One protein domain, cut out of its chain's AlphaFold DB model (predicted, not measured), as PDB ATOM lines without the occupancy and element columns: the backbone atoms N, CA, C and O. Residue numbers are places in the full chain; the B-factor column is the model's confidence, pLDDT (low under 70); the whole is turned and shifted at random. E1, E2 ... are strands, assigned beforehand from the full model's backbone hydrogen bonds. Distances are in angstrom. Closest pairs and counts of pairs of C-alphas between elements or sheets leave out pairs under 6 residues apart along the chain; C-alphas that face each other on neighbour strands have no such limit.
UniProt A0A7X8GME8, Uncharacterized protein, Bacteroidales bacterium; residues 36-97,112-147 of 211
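What this domain is: This is residues 36 to 97 and 112 to 147 of the 211 residues of an uncharacterized protein of Bacteroidales bacterium (UniProt A0A7X8GME8). A long, twisted wall of four antiparallel strands, E1, E4, E5 and E6, makes most of the length, and a small two-strand hairpin, E2 and E3, sits beyond the end where E1 finishes and E4 begins. Two long loops, residues 61 to 76 within the hairpin and 121 to 139 between E5 and E6, lie toward that same end. The printed part has 98 residues with six named strands, E1 to E6 in order, and no named helix; the large sheet runs E1, E4, E5, E6 and the class is all strand. The whole is loose, with a radius of gyration of the C-alphas of 16.9 A, and elongated, spanning 58 by 37 by 23 A.

Where its parts are: E1, residues 41 to 54, begins with C-alpha 41 at (23.493, 34.710, 46.234) and is 41.2 A long. E2 is residues 58 to 60 and E3 residues 77 to 79. E4, residues 85 to 97, is 37.2 A long; E5, residues 112 to 120, 26.7 A. E6, residues 140 to 147, is 21.0 A long and ends with C-alpha 147 at (34.451, 26.900, 52.362).

How they stand to each other: E1, an edge strand, is antiparallel to E4 at 169 degrees, with N 50 and O 89 2.9 A apart. E4 is antiparallel to E5 at 161 degrees, with N 90 and O 117 2.8 A apart. E5 and E6 form a hairpin, with N 114 and O 142 2.8 A apart. E2 and E3 form another, with N 59 and O 78 2.8 A apart. E2 is apart from E1, and E3 from E4.

The domain as a whole: The C-alphas of Lys 36 and Ser 82 are the two farthest apart, at 57.9 A. Residues 98 to 111 are not printed; C-alphas 97 and 112 are 8.9 A apart across this cut. The links E2 to E3 and E5 to E6 are long. The pLDDT is under 70 in residues 36 to 38, 59 to 76 and 120 to 139.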
ATOM      1  N   LYS A  36      26.181  45.709  37.755       61.28
ATOM      2  CA  LYS A  36      26.366  44.291  38.062       61.28
ATOM      3  C   LYS A  36      25.225  43.921  38.988       61.28
ATOM      4  O   LYS A  36      25.141  44.493  40.072       61.28
ATOM      5  N   ALA A  37      24.371  42.991  38.555       61.03
ATOM      6  CA  ALA A  37      23.245  42.545  39.355       61.03
ATOM      7  C   ALA A  37      23.772  42.242  40.761       61.03
ATOM      8  O   ALA A  37      24.606  41.350  40.930       61.03
ATOM      9  N   ASN A  38      23.367  43.062  41.731       64.06
ATOM     10  CA  ASN A  38      23.935  43.099  43.074       64.06
ATOM     11  C   ASN A  38      23.396  41.916  43.893       64.06
ATOM     12  O   ASN A  38      22.622  42.082  44.843       64.06
ATOM     13  N   LYS A  39      23.738  40.711  43.427       81.19
ATOM     14  CA  LYS A  39      23.274  39.423  43.919       81.19
ATOM     15  C   LYS A  39      24.229  38.949  45.003       81.19
ATOM     16  O   LYS A  39      25.379  38.623  44.724       81.19
ATOM     17  N   GLU A  40      23.726  38.890  46.230       91.44
ATOM     18  CA  GLU A  40      24.444  38.247  47.334       91.44
ATOM     19  C   GLU A  40      24.565  36.748  47.097       91.44
ATOM     20  O   GLU A  40      25.597  36.162  47.386       91.44
ATOM     21  N   PHE A  41      23.529  36.132  46.530       93.94
ATOM     22  CA  PHE A  41      23.493  34.710  46.234       93.94
ATOM     23  C   PHE A  41      23.579  34.456  44.730       93.94
ATOM     24  O   PHE A  41      22.827  35.030  43.939       93.94
ATOM     25  N   GLN A  42      24.488  33.570  44.340       93.06
ATOM     26  CA  GLN A  42      24.651  33.097  42.975       93.06
ATOM     27  C   GLN A  42      24.580  31.574  42.968       93.06
ATOM     28  O   GLN A  42      25.129  30.904  43.845       93.06
ATOM     29  N   PHE A  43      23.910  31.056  41.946       93.38
ATOM     30  CA  PHE A  43      23.740  29.638  41.702       93.38
ATOM     31  C   PHE A  43      24.194  29.322  40.282       93.38
ATOM     32  O   PHE A  43      23.827  30.021  39.335       93.38
ATOM     33  N   MET A  44      24.978  28.264  40.146       92.38
ATOM     34  CA  MET A  44      25.367  27.674  38.870       92.38
ATOM     35  C   MET A  44      25.320  26.163  39.040       92.38
ATOM     36  O   MET A  44      25.679  25.672  40.100       92.38
ATOM     37  N   ALA A  45      24.910  25.416  38.024       94.50
ATOM     38  CA  ALA A  45      24.962  23.962  38.078       94.50
ATOM     39  C   ALA A  45      25.471  23.398  36.757       94.50
ATOM     40  O   ALA A  45      25.113  23.898  35.690       94.50
ATOM     41  N   PHE A  46      26.274  22.341  36.839       93.56
ATOM     42  CA  PHE A  46      26.573  21.495  35.687       93.56
ATOM     43  C   PHE A  46      25.694  20.258  35.751       93.56
ATOM     44  O   PHE A  46      25.656  19.593  36.781       93.56
ATOM     45  N   PHE A  47      24.998  19.964  34.657       94.81
ATOM     46  CA  PHE A  47      24.248  18.729  34.486       94.81
ATOM     47  C   PHE A  47      24.962  17.877  33.439       94.81
ATOM     48  O   PHE A  47      25.096  18.286  32.286       94.81
ATOM     49  N   ILE A  48      25.468  16.725  33.858       92.19
ATOM     50  CA  ILE A  48      26.322  15.843  33.067       92.19
ATOM     51  C   ILE A  48      25.565  14.536  32.863       92.19
ATOM     52  O   ILE A  48      25.001  13.992  33.806       92.19
ATOM     53  N   ASN A  49      25.560  14.042  31.629       88.75
ATOM     54  CA  ASN A  49      25.035  12.725  31.292       88.75
ATOM     55  C   ASN A  49      26.167  11.913  30.677       88.75
ATOM     56  O   ASN A  49      26.898  12.430  29.828       88.75
ATOM     57  N   GLN A  50      26.290  10.653  31.070       85.25
ATOM     58  CA  GLN A  50      27.319   9.759  30.568       85.25
ATOM     59  C   GLN A  50      26.716   8.387  30.295       85.25
ATOM     60  O   GLN A  50      26.142   7.775  31.181       85.25
ATOM     61  N   GLY A  51      26.869   7.886  29.072       85.62
ATOM     62  CA  GLY A  51      26.614   6.480  28.775       85.62
ATOM     63  C   GLY A  51      27.907   5.686  28.845       85.62
ATOM     64  O   GLY A  51      28.922   6.121  28.301       85.62
ATOM     65  N   VAL A  52      27.870   4.533  29.502       80.75
ATOM     66  CA  VAL A  52      29.019   3.643  29.650       80.75
ATOM     67  C   VAL A  52      28.650   2.258  29.149       80.75
ATOM     68  O   VAL A  52      27.671   1.663  29.590       80.75
ATOM     69  N   THR A  53      29.478   1.736  28.249       85.25
ATOM     70  CA  THR A  53      29.519   0.323  27.882       85.25
ATOM     71  C   THR A  53      30.959  -0.156  28.034       85.25
ATOM     72  O   THR A  53      31.892   0.490  27.557       85.25
ATOM     73  N   SER A  54      31.172  -1.243  28.776       80.56
ATOM     74  CA  SER A  54      32.518  -1.702  29.132       80.56
ATOM     75  C   SER A  54      32.569  -3.210  29.352       80.56
ATOM     76  O   SER A  54      31.628  -3.808  29.868       80.56
ATOM     77  N   ASN A  55      33.705  -3.824  29.018       85.75
ATOM     78  CA  ASN A  55      34.019  -5.209  29.375       85.75
ATOM     79  C   ASN A  55      34.636  -5.341  30.783       85.75
ATOM     80  O   ASN A  55      35.126  -6.407  31.140       85.75
ATOM     81  N   ILE A  56      34.636  -4.263  31.570       78.69
ATOM     82  CA  ILE A  56      35.061  -4.242  32.969       78.69
ATOM     83  C   ILE A  56      33.805  -4.141  33.839       78.69
ATOM     84  O   ILE A  56      33.049  -3.176  33.727       78.69
ATOM     85  N   TYR A  57      33.604  -5.117  34.727       78.06
ATOM     86  CA  TYR A  57      32.507  -5.141  35.698       78.06
ATOM     87  C   TYR A  57      33.067  -5.320  37.111       78.06
ATOM     88  O   TYR A  57      33.743  -6.311  37.394       78.06
ATOM     89  N   ALA A  58      32.826  -4.352  37.995       73.38
ATOM     90  CA  ALA A  58      33.328  -4.389  39.366       73.38
ATOM     91  C   ALA A  58      32.453  -5.289  40.256       73.38
ATOM     92  O   ALA A  58      31.232  -5.190  40.258       73.38
ATOM     93  N   GLN A  59      33.088  -6.137  41.059       68.44
ATOM     94  CA  GLN A  59      32.458  -6.982  42.071       68.44
ATOM     95  C   GLN A  59      32.997  -6.591  43.447       68.44
ATOM     96  O   GLN A  59      34.204  -6.446  43.616       68.44
ATOM     97  N   ASN A  60      32.133  -6.413  44.442       64.94
ATOM     98  CA  ASN A  60      32.537  -6.179  45.831       64.94
ATOM     99  C   ASN A  60      31.517  -6.843  46.761       64.94
ATOM    100  O   ASN A  60      30.311  -6.732  46.532       64.94
ATOM    101  N   ASP A  61      32.011  -7.510  47.803       52.91
ATOM    102  CA  ASP A  61      31.215  -8.355  48.700       52.91
ATOM    103  C   ASP A  61      30.243  -7.569  49.604       52.91
ATOM    104  O   ASP A  61      29.271  -8.137  50.096       52.91
ATOM    105  N   PHE A  62      30.467  -6.265  49.816       54.50
ATOM    106  CA  PHE A  62      29.688  -5.449  50.759       54.50
ATOM    107  C   PHE A  62      29.107  -4.164  50.148       54.50
ATOM    108  O   PHE A  62      27.973  -3.807  50.449       54.50
ATOM    109  N   LEU A  63      29.845  -3.485  49.260       55.19
ATOM    110  CA  LEU A  63      29.453  -2.185  48.681       55.19
ATOM    111  C   LEU A  63      29.414  -2.173  47.147       55.19
ATOM    112  O   LEU A  63      29.381  -1.104  46.539       55.19
ATOM    113  N   LYS A  64      29.456  -3.365  46.533       54.72
ATOM    114  CA  LYS A  64      29.132  -3.666  45.123       54.72
ATOM    115  C   LYS A  64      29.577  -2.625  44.079       54.72
ATOM    116  O   LYS A  64      28.857  -2.358  43.130       54.72
ATOM    117  N   GLY A  65      30.777  -2.064  44.244       50.38
ATOM    118  CA  GLY A  65      31.365  -1.086  43.321       50.38
ATOM    119  C   GLY A  65      32.004   0.114  44.020       50.38
ATOM    120  O   GLY A  65      32.965   0.675  43.502       50.38
ATOM    121  N   GLN A  66      31.567   0.456  45.237       50.88
ATOM    122  CA  GLN A  66      32.220   1.497  46.028       50.88
ATOM    123  C   GLN A  66      33.424   0.918  46.781       50.88
ATOM    124  O   GLN A  66      33.301   0.006  47.605       50.88
ATOM    125  N   VAL A  67      34.616   1.447  46.503       53.66
ATOM    126  CA  VAL A  67      35.827   1.116  47.260       53.66
ATOM    127  C   VAL A  67      35.797   1.908  48.568       53.66
ATOM    128  O   VAL A  67      36.280   3.035  48.632       53.66
ATOM    129  N   VAL A  68      35.220   1.336  49.626       54.28
ATOM    130  CA  VAL A  68      35.393   1.859  50.990       54.28
ATOM    131  C   VAL A  68      36.491   1.049  51.656       54.28
ATOM    132  O   VAL A  68      36.270  -0.035  52.186       54.28
ATOM    133  N   GLY A  69      37.703   1.583  51.588       55.91
ATOM    134  CA  GLY A  69      38.868   1.045  52.274       55.91
ATOM    135  C   GLY A  69      39.404   2.056  53.277       55.91
ATOM    136  O   GLY A  69      39.323   3.267  53.068       55.91
ATOM    137  N   ARG A  70      39.991   1.571  54.371       57.03
ATOM    138  CA  ARG A  70      40.909   2.405  55.156       57.03
ATOM    139  C   ARG A  70      42.190   2.583  54.351       57.03
ATOM    140  O   ARG A  70      42.610   1.651  53.664       57.03
ATOM    141  N   LEU A  71      42.836   3.742  54.478       53.53
ATOM    142  CA  LEU A  71      44.228   3.886  54.052       53.53
ATOM    143  C   LEU A  71      45.015   2.724  54.697       53.53
ATOM    144  O   LEU A  71      44.900   2.528  55.907       53.53
ATOM    145  N   PHE A  72      45.727   1.928  53.893       65.69
ATOM    146  CA  PHE A  72      46.444   0.699  54.300       65.69
ATOM    147  C   PHE A  72      45.595  -0.565  54.581       65.69
ATOM    148  O   PHE A  72      46.122  -1.546  55.102       65.69
ATOM    149  N   GLY A  73      44.304  -0.582  54.234       66.81
ATOM    150  CA  GLY A  73      43.459  -1.785  54.267       66.81
ATOM    151  C   GLY A  73      43.528  -2.618  52.978       66.81
ATOM    152  O   GLY A  73      43.956  -2.131  51.934       66.81
ATOM    153  N   GLY A  74      43.086  -3.878  53.039       66.44
ATOM    154  CA  GLY A  74      42.948  -4.728  51.850       66.44
ATOM    155  C   GLY A  74      41.857  -4.221  50.898       66.44
ATOM    156  O   GLY A  74      40.842  -3.687  51.344       66.44
ATOM    157  N   ASN A  75      42.059  -4.392  49.587       66.50
ATOM    158  CA  ASN A  75      41.061  -4.036  48.577       66.50
ATOM    159  C   ASN A  75      39.911  -5.063  48.578       66.50
ATOM    160  O   ASN A  75      40.153  -6.261  48.447       66.50
ATOM    161  N   THR A  76      38.669  -4.593  48.716       69.69
ATOM    162  CA  THR A  76      37.453  -5.427  48.741       69.69
ATOM    163  C   THR A  76      36.766  -5.539  47.379       69.69
ATOM    164  O   THR A  76      35.698  -6.139  47.284       69.69
ATOM    165  N   THR A  77      37.342  -4.951  46.328       71.50
ATOM    166  CA  THR A  77      36.766  -4.933  44.979       71.50
ATOM    167  C   THR A  77      37.609  -5.774  44.011       71.50
ATOM    168  O   THR A  77      38.836  -5.680  43.997       71.50
ATOM    169  N   ARG A  78      36.944  -6.591  43.186       74.56
ATOM    170  CA  ARG A  78      37.503  -7.441  42.119       74.56
ATOM    171  C   ARG A  78      36.842  -7.113  40.777       74.56
ATOM    172  O   ARG A  78      35.829  -6.421  40.744       74.56
ATOM    173  N   THR A  79      37.395  -7.609  39.676       80.62
ATOM    174  CA  THR A  79      36.780  -7.506  38.342       80.62
ATOM    175  C   THR A  79      36.199  -8.861  37.950       80.62
ATOM    176  O   THR A  79      36.879  -9.872  38.112       80.62
ATOM    177  N   SER A  80      34.959  -8.875  37.457       80.81
ATOM    178  CA  SER A  80      34.325 -10.082  36.918       80.81
ATOM    179  C   SER A  80      35.030 -10.540  35.642       80.81
ATOM    180  O   SER A  80      35.415  -9.718  34.814       80.81
ATOM    181  N   ASP A  81      35.149 -11.850  35.462       86.06
ATOM    182  CA  ASP A  81      35.658 -12.496  34.247       86.06
ATOM    183  C   ASP A  81      34.557 -12.807  33.217       86.06
ATOM    184  O   ASP A  81      34.849 -13.220  32.095       86.06
ATOM    185  N   SER A  82      33.293 -12.617  33.596       82.31
ATOM    186  CA  SER A  82      32.125 -13.122  32.864       82.31
ATOM    187  C   SER A  82      31.001 -12.099  32.694       82.31
ATOM    188  O   SER A  82      30.045 -12.365  31.968       82.31
ATOM    189  N   LEU A  83      31.102 -10.926  33.329       80.44
ATOM    190  CA  LEU A  83      30.091  -9.865  33.265       80.44
ATOM    191  C   LEU A  83      30.642  -8.615  32.575       80.44
ATOM    192  O   LEU A  83      31.825  -8.296  32.688       80.44
ATOM    193  N   THR A  84      29.756  -7.885  31.905       80.31
ATOM    194  CA  THR A  84      30.025  -6.596  31.253       80.31
ATOM    195  C   THR A  84      29.154  -5.508  31.872       80.31
ATOM    196  O   THR A  84      28.116  -5.820  32.441       80.31
ATOM    197  N   SER A  85      29.543  -4.243  31.741       76.00
ATOM    198  CA  SER A  85      28.786  -3.104  32.275       76.00
ATOM    199  C   SER A  85      28.093  -2.331  31.154       76.00
ATOM    200  O   SER A  85      28.745  -1.969  30.172       76.00
ATOM    201  N   ALA A  86      26.804  -2.027  31.321       80.25
ATOM    202  CA  ALA A  86      26.053  -1.116  30.461       80.25
ATOM    203  C   ALA A  86      25.105  -0.238  31.293       80.25
ATOM    204  O   ALA A  86      24.146  -0.728  31.892       80.25
ATOM    205  N   TYR A  87      25.369   1.067  31.350       76.25
ATOM    206  CA  TYR A  87      24.576   1.989  32.162       76.25
ATOM    207  C   TYR A  87      24.627   3.436  31.647       76.25
ATOM    208  O   TYR A  87      25.492   3.812  30.856       76.25
ATOM    209  N   LEU A  88      23.678   4.255  32.097       80.56
ATOM    210  CA  LEU A  88      23.616   5.699  31.889       80.56
ATOM    211  C   LEU A  88      23.723   6.391  33.246       80.56
ATOM    212  O   LEU A  88      22.871   6.183  34.096       80.56
ATOM    213  N   GLU A  89      24.714   7.238  33.454       79.31
ATOM    214  CA  GLU A  89      24.832   8.081  34.644       79.31
ATOM    215  C   GLU A  89      24.319   9.484  34.343       79.31
ATOM    216  O   GLU A  89      24.530  10.038  33.257       79.31
ATOM    217  N   GLN A  90      23.677  10.082  35.336       85.88
ATOM    218  CA  GLN A  90      23.342  11.491  35.359       85.88
ATOM    219  C   GLN A  90      23.892  12.093  36.642       85.88
ATOM    220  O   GLN A  90      23.784  11.510  37.719       85.88
ATOM    221  N   ARG A  91      24.478  13.277  36.517       88.31
ATOM    222  CA  ARG A  91      25.066  14.004  37.632       88.31
ATOM    223  C   ARG A  91      24.687  15.466  37.552       88.31
ATOM    224  O   ARG A  91      24.846  16.092  36.506       88.31
ATOM    225  N   ILE A  92      24.273  16.031  38.676       93.00
ATOM    226  CA  ILE A  92      24.184  17.474  38.857       93.00
ATOM    227  C   ILE A  92      25.208  17.932  39.897       93.00
ATOM    228  O   ILE A  92      25.294  17.387  40.995       93.00
ATOM    229  N   ILE A  93      25.991  18.950  39.537       93.88
ATOM    230  CA  ILE A  93      26.968  19.598  40.419       93.88
ATOM    231  C   ILE A  93      26.529  21.046  40.644       93.88
ATOM    232  O   ILE A  93      26.905  21.924  39.857       93.88
ATOM    233  N   PRO A  94      25.678  21.322  41.649       95.19
ATOM    234  CA  PRO A  94      25.323  22.685  42.014       95.19
ATOM    235  C   PRO A  94      26.470  23.392  42.745       95.19
ATOM    236  O   PRO A  94      27.090  22.840  43.648       95.19
ATOM    237  N   PHE A  95      26.684  24.655  42.394       93.81
ATOM    238  CA  PHE A  95      27.574  25.610  43.037       93.81
ATOM    239  C   PHE A  95      26.743  26.737  43.634       93.81
ATOM    240  O   PHE A  95      25.977  27.412  42.944       93.81
ATOM    241  N   PHE A  96      26.964  26.973  44.917       95.31
ATOM    242  CA  PHE A  96      26.364  28.032  45.702       95.31
ATOM    243  C   PHE A  96      27.454  29.022  46.085       95.31
ATOM    244  O   PHE A  96      28.470  28.643  46.669       95.31
ATOM    245  N   ILE A  97      27.251  30.294  45.761       94.81
ATOM    246  CA  ILE A  97      28.153  31.375  46.153       94.81
ATOM    247  C   ILE A  97      27.315  32.406  46.891       94.81
ATOM    248  O   ILE A  97      26.412  33.000  46.307       94.81
ATOM    249  N   SER A 112      29.485  23.353  47.151       93.62
ATOM    250  CA  SER A 112      29.144  22.522  46.012       93.62
ATOM    251  C   SER A 112      28.951  21.092  46.457       93.62
ATOM    252  O   SER A 112      29.583  20.594  47.395       93.62
ATOM    253  N   PHE A 113      28.029  20.451  45.764       93.06
ATOM    254  CA  PHE A 113      27.635  19.083  46.012       93.06
ATOM    255  C   PHE A 113      27.724  18.335  44.693       93.06
ATOM    256  O   PHE A 113      27.584  18.927  43.629       93.06
ATOM    257  N   GLU A 114      27.963  17.042  44.769       88.75
ATOM    258  CA  GLU A 114      27.793  16.112  43.672       88.75
ATOM    259  C   GLU A 114      26.567  15.270  43.985       88.75
ATOM    260  O   GLU A 114      26.455  14.709  45.075       88.75
ATOM    261  N   ILE A 115      25.623  15.261  43.051       87.56
ATOM    262  CA  ILE A 115      24.396  14.487  43.147       87.56
ATOM    263  C   ILE A 115      24.330  13.629  41.896       87.56
ATOM    264  O   ILE A 115      24.237  14.181  40.798       87.56
ATOM    265  N   ASP A 116      24.390  12.315  42.046       80.00
ATOM    266  CA  ASP A 116      24.403  11.389  40.918       80.00
ATOM    267  C   ASP A 116      23.447  10.208  41.102       80.00
ATOM    268  O   ASP A 116      23.140   9.772  42.218       80.00
ATOM    269  N   TRP A 117      22.938   9.741  39.964       77.38
ATOM    270  CA  TRP A 117      22.088   8.566  39.833       77.38
ATOM    271  C   TRP A 117      22.338   7.900  38.479       77.38
ATOM    272  O   TRP A 117      22.703   8.543  37.492       77.38
ATOM    273  N   THR A 118      22.113   6.594  38.427       75.12
ATOM    274  CA  THR A 118      22.493   5.750  37.291       75.12
ATOM    275  C   THR A 118      21.306   4.920  36.848       75.12
ATOM    276  O   THR A 118      20.575   4.449  37.699       75.12
ATOM    277  N   TRP A 119      21.135   4.683  35.553       72.94
ATOM    278  CA  TRP A 119      20.126   3.830  34.926       72.94
ATOM    279  C   TRP A 119      20.838   2.633  34.282       72.94
ATOM    280  O   TRP A 119      21.854   2.836  33.626       72.94
ATOM    281  N   GLY A 120      20.325   1.406  34.389       65.00
ATOM    282  CA  GLY A 120      20.950   0.238  33.745       65.00
ATOM    283  C   GLY A 120      21.277  -0.887  34.719       65.00
ATOM    284  O   GLY A 120      20.538  -1.050  35.685       65.00
ATOM    285  N   ASP A 121      22.333  -1.659  34.424       54.56
ATOM    286  CA  ASP A 121      22.576  -3.080  34.775       54.56
ATOM    287  C   ASP A 121      22.666  -3.477  36.270       54.56
ATOM    288  O   ASP A 121      23.292  -4.473  36.636       54.56
ATOM    289  N   VAL A 122      22.025  -2.711  37.154       54.00
ATOM    290  CA  VAL A 122      21.732  -3.061  38.546       54.00
ATOM    291  C   VAL A 122      20.425  -2.391  39.052       54.00
ATOM    292  O   VAL A 122      20.272  -2.080  40.235       54.00
ATOM    293  N   SER A 123      19.426  -2.164  38.190       41.50
ATOM    294  CA  SER A 123      18.069  -1.807  38.639       41.50
ATOM    295  C   SER A 123      17.291  -3.069  39.041       41.50
ATOM    296  O   SER A 123      17.073  -3.934  38.199       41.50
ATOM    297  N   TYR A 124      16.834  -3.117  40.299       39.94
ATOM    298  CA  TYR A 124      16.158  -4.224  41.010       39.94
ATOM    299  C   TYR A 124      17.064  -5.338  41.570       39.94
ATOM    300  O   TYR A 124      17.346  -6.338  40.921       39.94
ATOM    301  N   GLY A 125      17.404  -5.219  42.863       39.53
ATOM    302  CA  GLY A 125      17.676  -6.384  43.722       39.53
ATOM    303  C   GLY A 125      18.975  -6.386  44.530       39.53
ATOM    304  O   GLY A 125      19.120  -7.227  45.413       39.53
ATOM    305  N   THR A 126      19.920  -5.475  44.286       47.38
ATOM    306  CA  THR A 126      21.288  -5.620  44.832       47.38
ATOM    307  C   THR A 126      21.822  -4.437  45.641       47.38
ATOM    308  O   THR A 126      22.844  -4.625  46.300       47.38
ATOM    309  N   GLY A 127      21.092  -3.322  45.739       47.03
ATOM    310  CA  GLY A 127      21.299  -2.277  46.750       47.03
ATOM    311  C   GLY A 127      21.655  -0.892  46.204       47.03
ATOM    312  O   GLY A 127      21.997  -0.742  45.037       47.03
ATOM    313  N   GLY A 128      21.541   0.088  47.106       42.66
ATOM    314  CA  GLY A 128      22.091   1.450  47.062       42.66
ATOM    315  C   GLY A 128      22.675   1.968  45.748       42.66
ATOM    316  O   GLY A 128      23.883   1.867  45.609       42.66
ATOM    317  N   ASN A 129      21.893   2.640  44.894       47.88
ATOM    318  CA  ASN A 129      22.388   3.593  43.882       47.88
ATOM    319  C   ASN A 129      22.983   3.033  42.567       47.88
ATOM    320  O   ASN A 129      23.896   3.635  42.005       47.88
ATOM    321  N   PHE A 130      22.458   1.926  42.031       49.00
ATOM    322  CA  PHE A 130      22.962   1.357  40.765       49.00
ATOM    323  C   PHE A 130      21.902   1.131  39.661       49.00
ATOM    324  O   PHE A 130      22.114   0.358  38.729       49.00
ATOM    325  N   GLY A 131      20.766   1.828  39.707       46.12
ATOM    326  CA  GLY A 131      19.762   1.708  38.648       46.12
ATOM    327  C   GLY A 131      18.427   2.367  38.983       46.12
ATOM    328  O   GLY A 131      17.574   1.743  39.609       46.12
ATOM    329  N   SER A 132      18.200   3.601  38.537       47.44
ATOM    330  CA  SER A 132      16.907   4.264  38.520       47.44
ATOM    331  C   SER A 132      16.059   3.666  37.397       47.44
ATOM    332  O   SER A 132      16.064   4.128  36.259       47.44
ATOM    333  N   ALA A 133      15.343   2.594  37.721       52.78
ATOM    334  CA  ALA A 133      14.050   2.314  37.106       52.78
ATOM    335  C   ALA A 133      12.946   2.953  37.973       52.78
ATOM    336  O   ALA A 133      13.234   3.664  38.938       52.78
ATOM    337  N   VAL A 134      11.673   2.703  37.653       50.78
ATOM    338  CA  VAL A 134      10.547   3.061  38.535       50.78
ATOM    339  C   VAL A 134      10.840   2.556  39.961       50.78
ATOM    340  O   VAL A 134      11.100   1.364  40.138       50.78
ATOM    341  N   SER A 135      10.812   3.469  40.945       46.94
ATOM    342  CA  SER A 135      11.145   3.243  42.370       46.94
ATOM    343  C   SER A 135      12.636   3.075  42.721       46.94
ATOM    344  O   SER A 135      12.973   2.524  43.769       46.94
ATOM    345  N   GLY A 136      13.554   3.558  41.877       54.41
ATOM    346  CA  GLY A 136      14.968   3.730  42.230       54.41
ATOM    347  C   GLY A 136      15.202   4.995  43.059       54.41
ATOM    348  O   GLY A 136      15.769   5.959  42.558       54.41
ATOM    349  N   ASP A 137      14.759   5.002  44.317       54.19
ATOM    350  CA  ASP A 137      14.741   6.189  45.198       54.19
ATOM    351  C   ASP A 137      16.106   6.511  45.841       54.19
ATOM    352  O   ASP A 137      16.192   7.140  46.898       54.19
ATOM    353  N   GLN A 138      17.193   6.029  45.242       56.78
ATOM    354  CA  GLN A 138      18.540   6.177  45.773       56.78
ATOM    355  C   GLN A 138      19.317   7.164  44.914       56.78
ATOM    356  O   GLN A 138      19.298   7.088  43.689       56.78
ATOM    357  N   VAL A 139      19.950   8.108  45.605       65.56
ATOM    358  CA  VAL A 139      20.780   9.174  45.052       65.56
ATOM    359  C   VAL A 139      22.060   9.202  45.878       65.56
ATOM    360  O   VAL A 139      21.993   9.204  47.112       65.56
ATOM    361  N   ASN A 140      23.218   9.248  45.224       73.25
ATOM    362  CA  ASN A 140      24.466   9.549  45.915       73.25
ATOM    363  C   ASN A 140      24.588  11.066  46.023       73.25
ATOM    364  O   ASN A 140      24.557  11.776  45.022       73.25
ATOM    365  N   LEU A 141      24.680  11.552  47.259       82.69
ATOM    366  CA  LEU A 141      24.899  12.956  47.577       82.69
ATOM    367  C   LEU A 141      26.242  13.070  48.287       82.69
ATOM    368  O   LEU A 141      26.399  12.619  49.422       82.69
ATOM    369  N   GLN A 142      27.192  13.728  47.639       83.00
ATOM    370  CA  GLN A 142      28.504  14.008  48.196       83.00
ATOM    371  C   GLN A 142      28.709  15.517  48.315       83.00
ATOM    372  O   GLN A 142      28.441  16.280  47.393       83.00
ATOM    373  N   THR A 143      29.221  15.980  49.453       90.25
ATOM    374  CA  THR A 143      29.730  17.351  49.564       90.25
ATOM    375  C   THR A 143      31.096  17.420  48.889       90.25
ATOM    376  O   THR A 143      32.037  16.795  49.373       90.25
ATOM    377  N   GLN A 144      31.214  18.174  47.794       88.38
ATOM    378  CA  GLN A 144      32.506  18.408  47.141       88.38
ATOM    379  C   GLN A 144      33.274  19.527  47.848       88.38
ATOM    380  O   GLN A 144      34.451  19.377  48.157       88.38
ATOM    381  N   ASN A 145      32.612  20.648  48.149       91.94
ATOM    382  CA  ASN A 145      33.240  21.723  48.907       91.94
ATOM    383  C   ASN A 145      32.247  22.467  49.807       91.94
ATOM    384  O   ASN A 145      31.059  22.587  49.508       91.94
ATOM    385  N   ILE A 146      32.766  22.988  50.914       95.62
ATOM    386  CA  ILE A 146      32.099  23.969  51.765       95.62
ATOM    387  C   ILE A 146      33.185  24.808  52.435       95.62
ATOM    388  O   ILE A 146      33.891  24.354  53.337       95.62
ATOM    389  N   GLU A 147      33.357  26.031  51.948       95.56
ATOM    390  CA  GLU A 147      34.451  26.900  52.362       95.56
ATOM    391  C   GLU A 147      34.041  28.366  52.500       95.56
ATOM    392  O   GLU A 147      33.170  28.877  51.794       95.56
TER     393      GLU A 147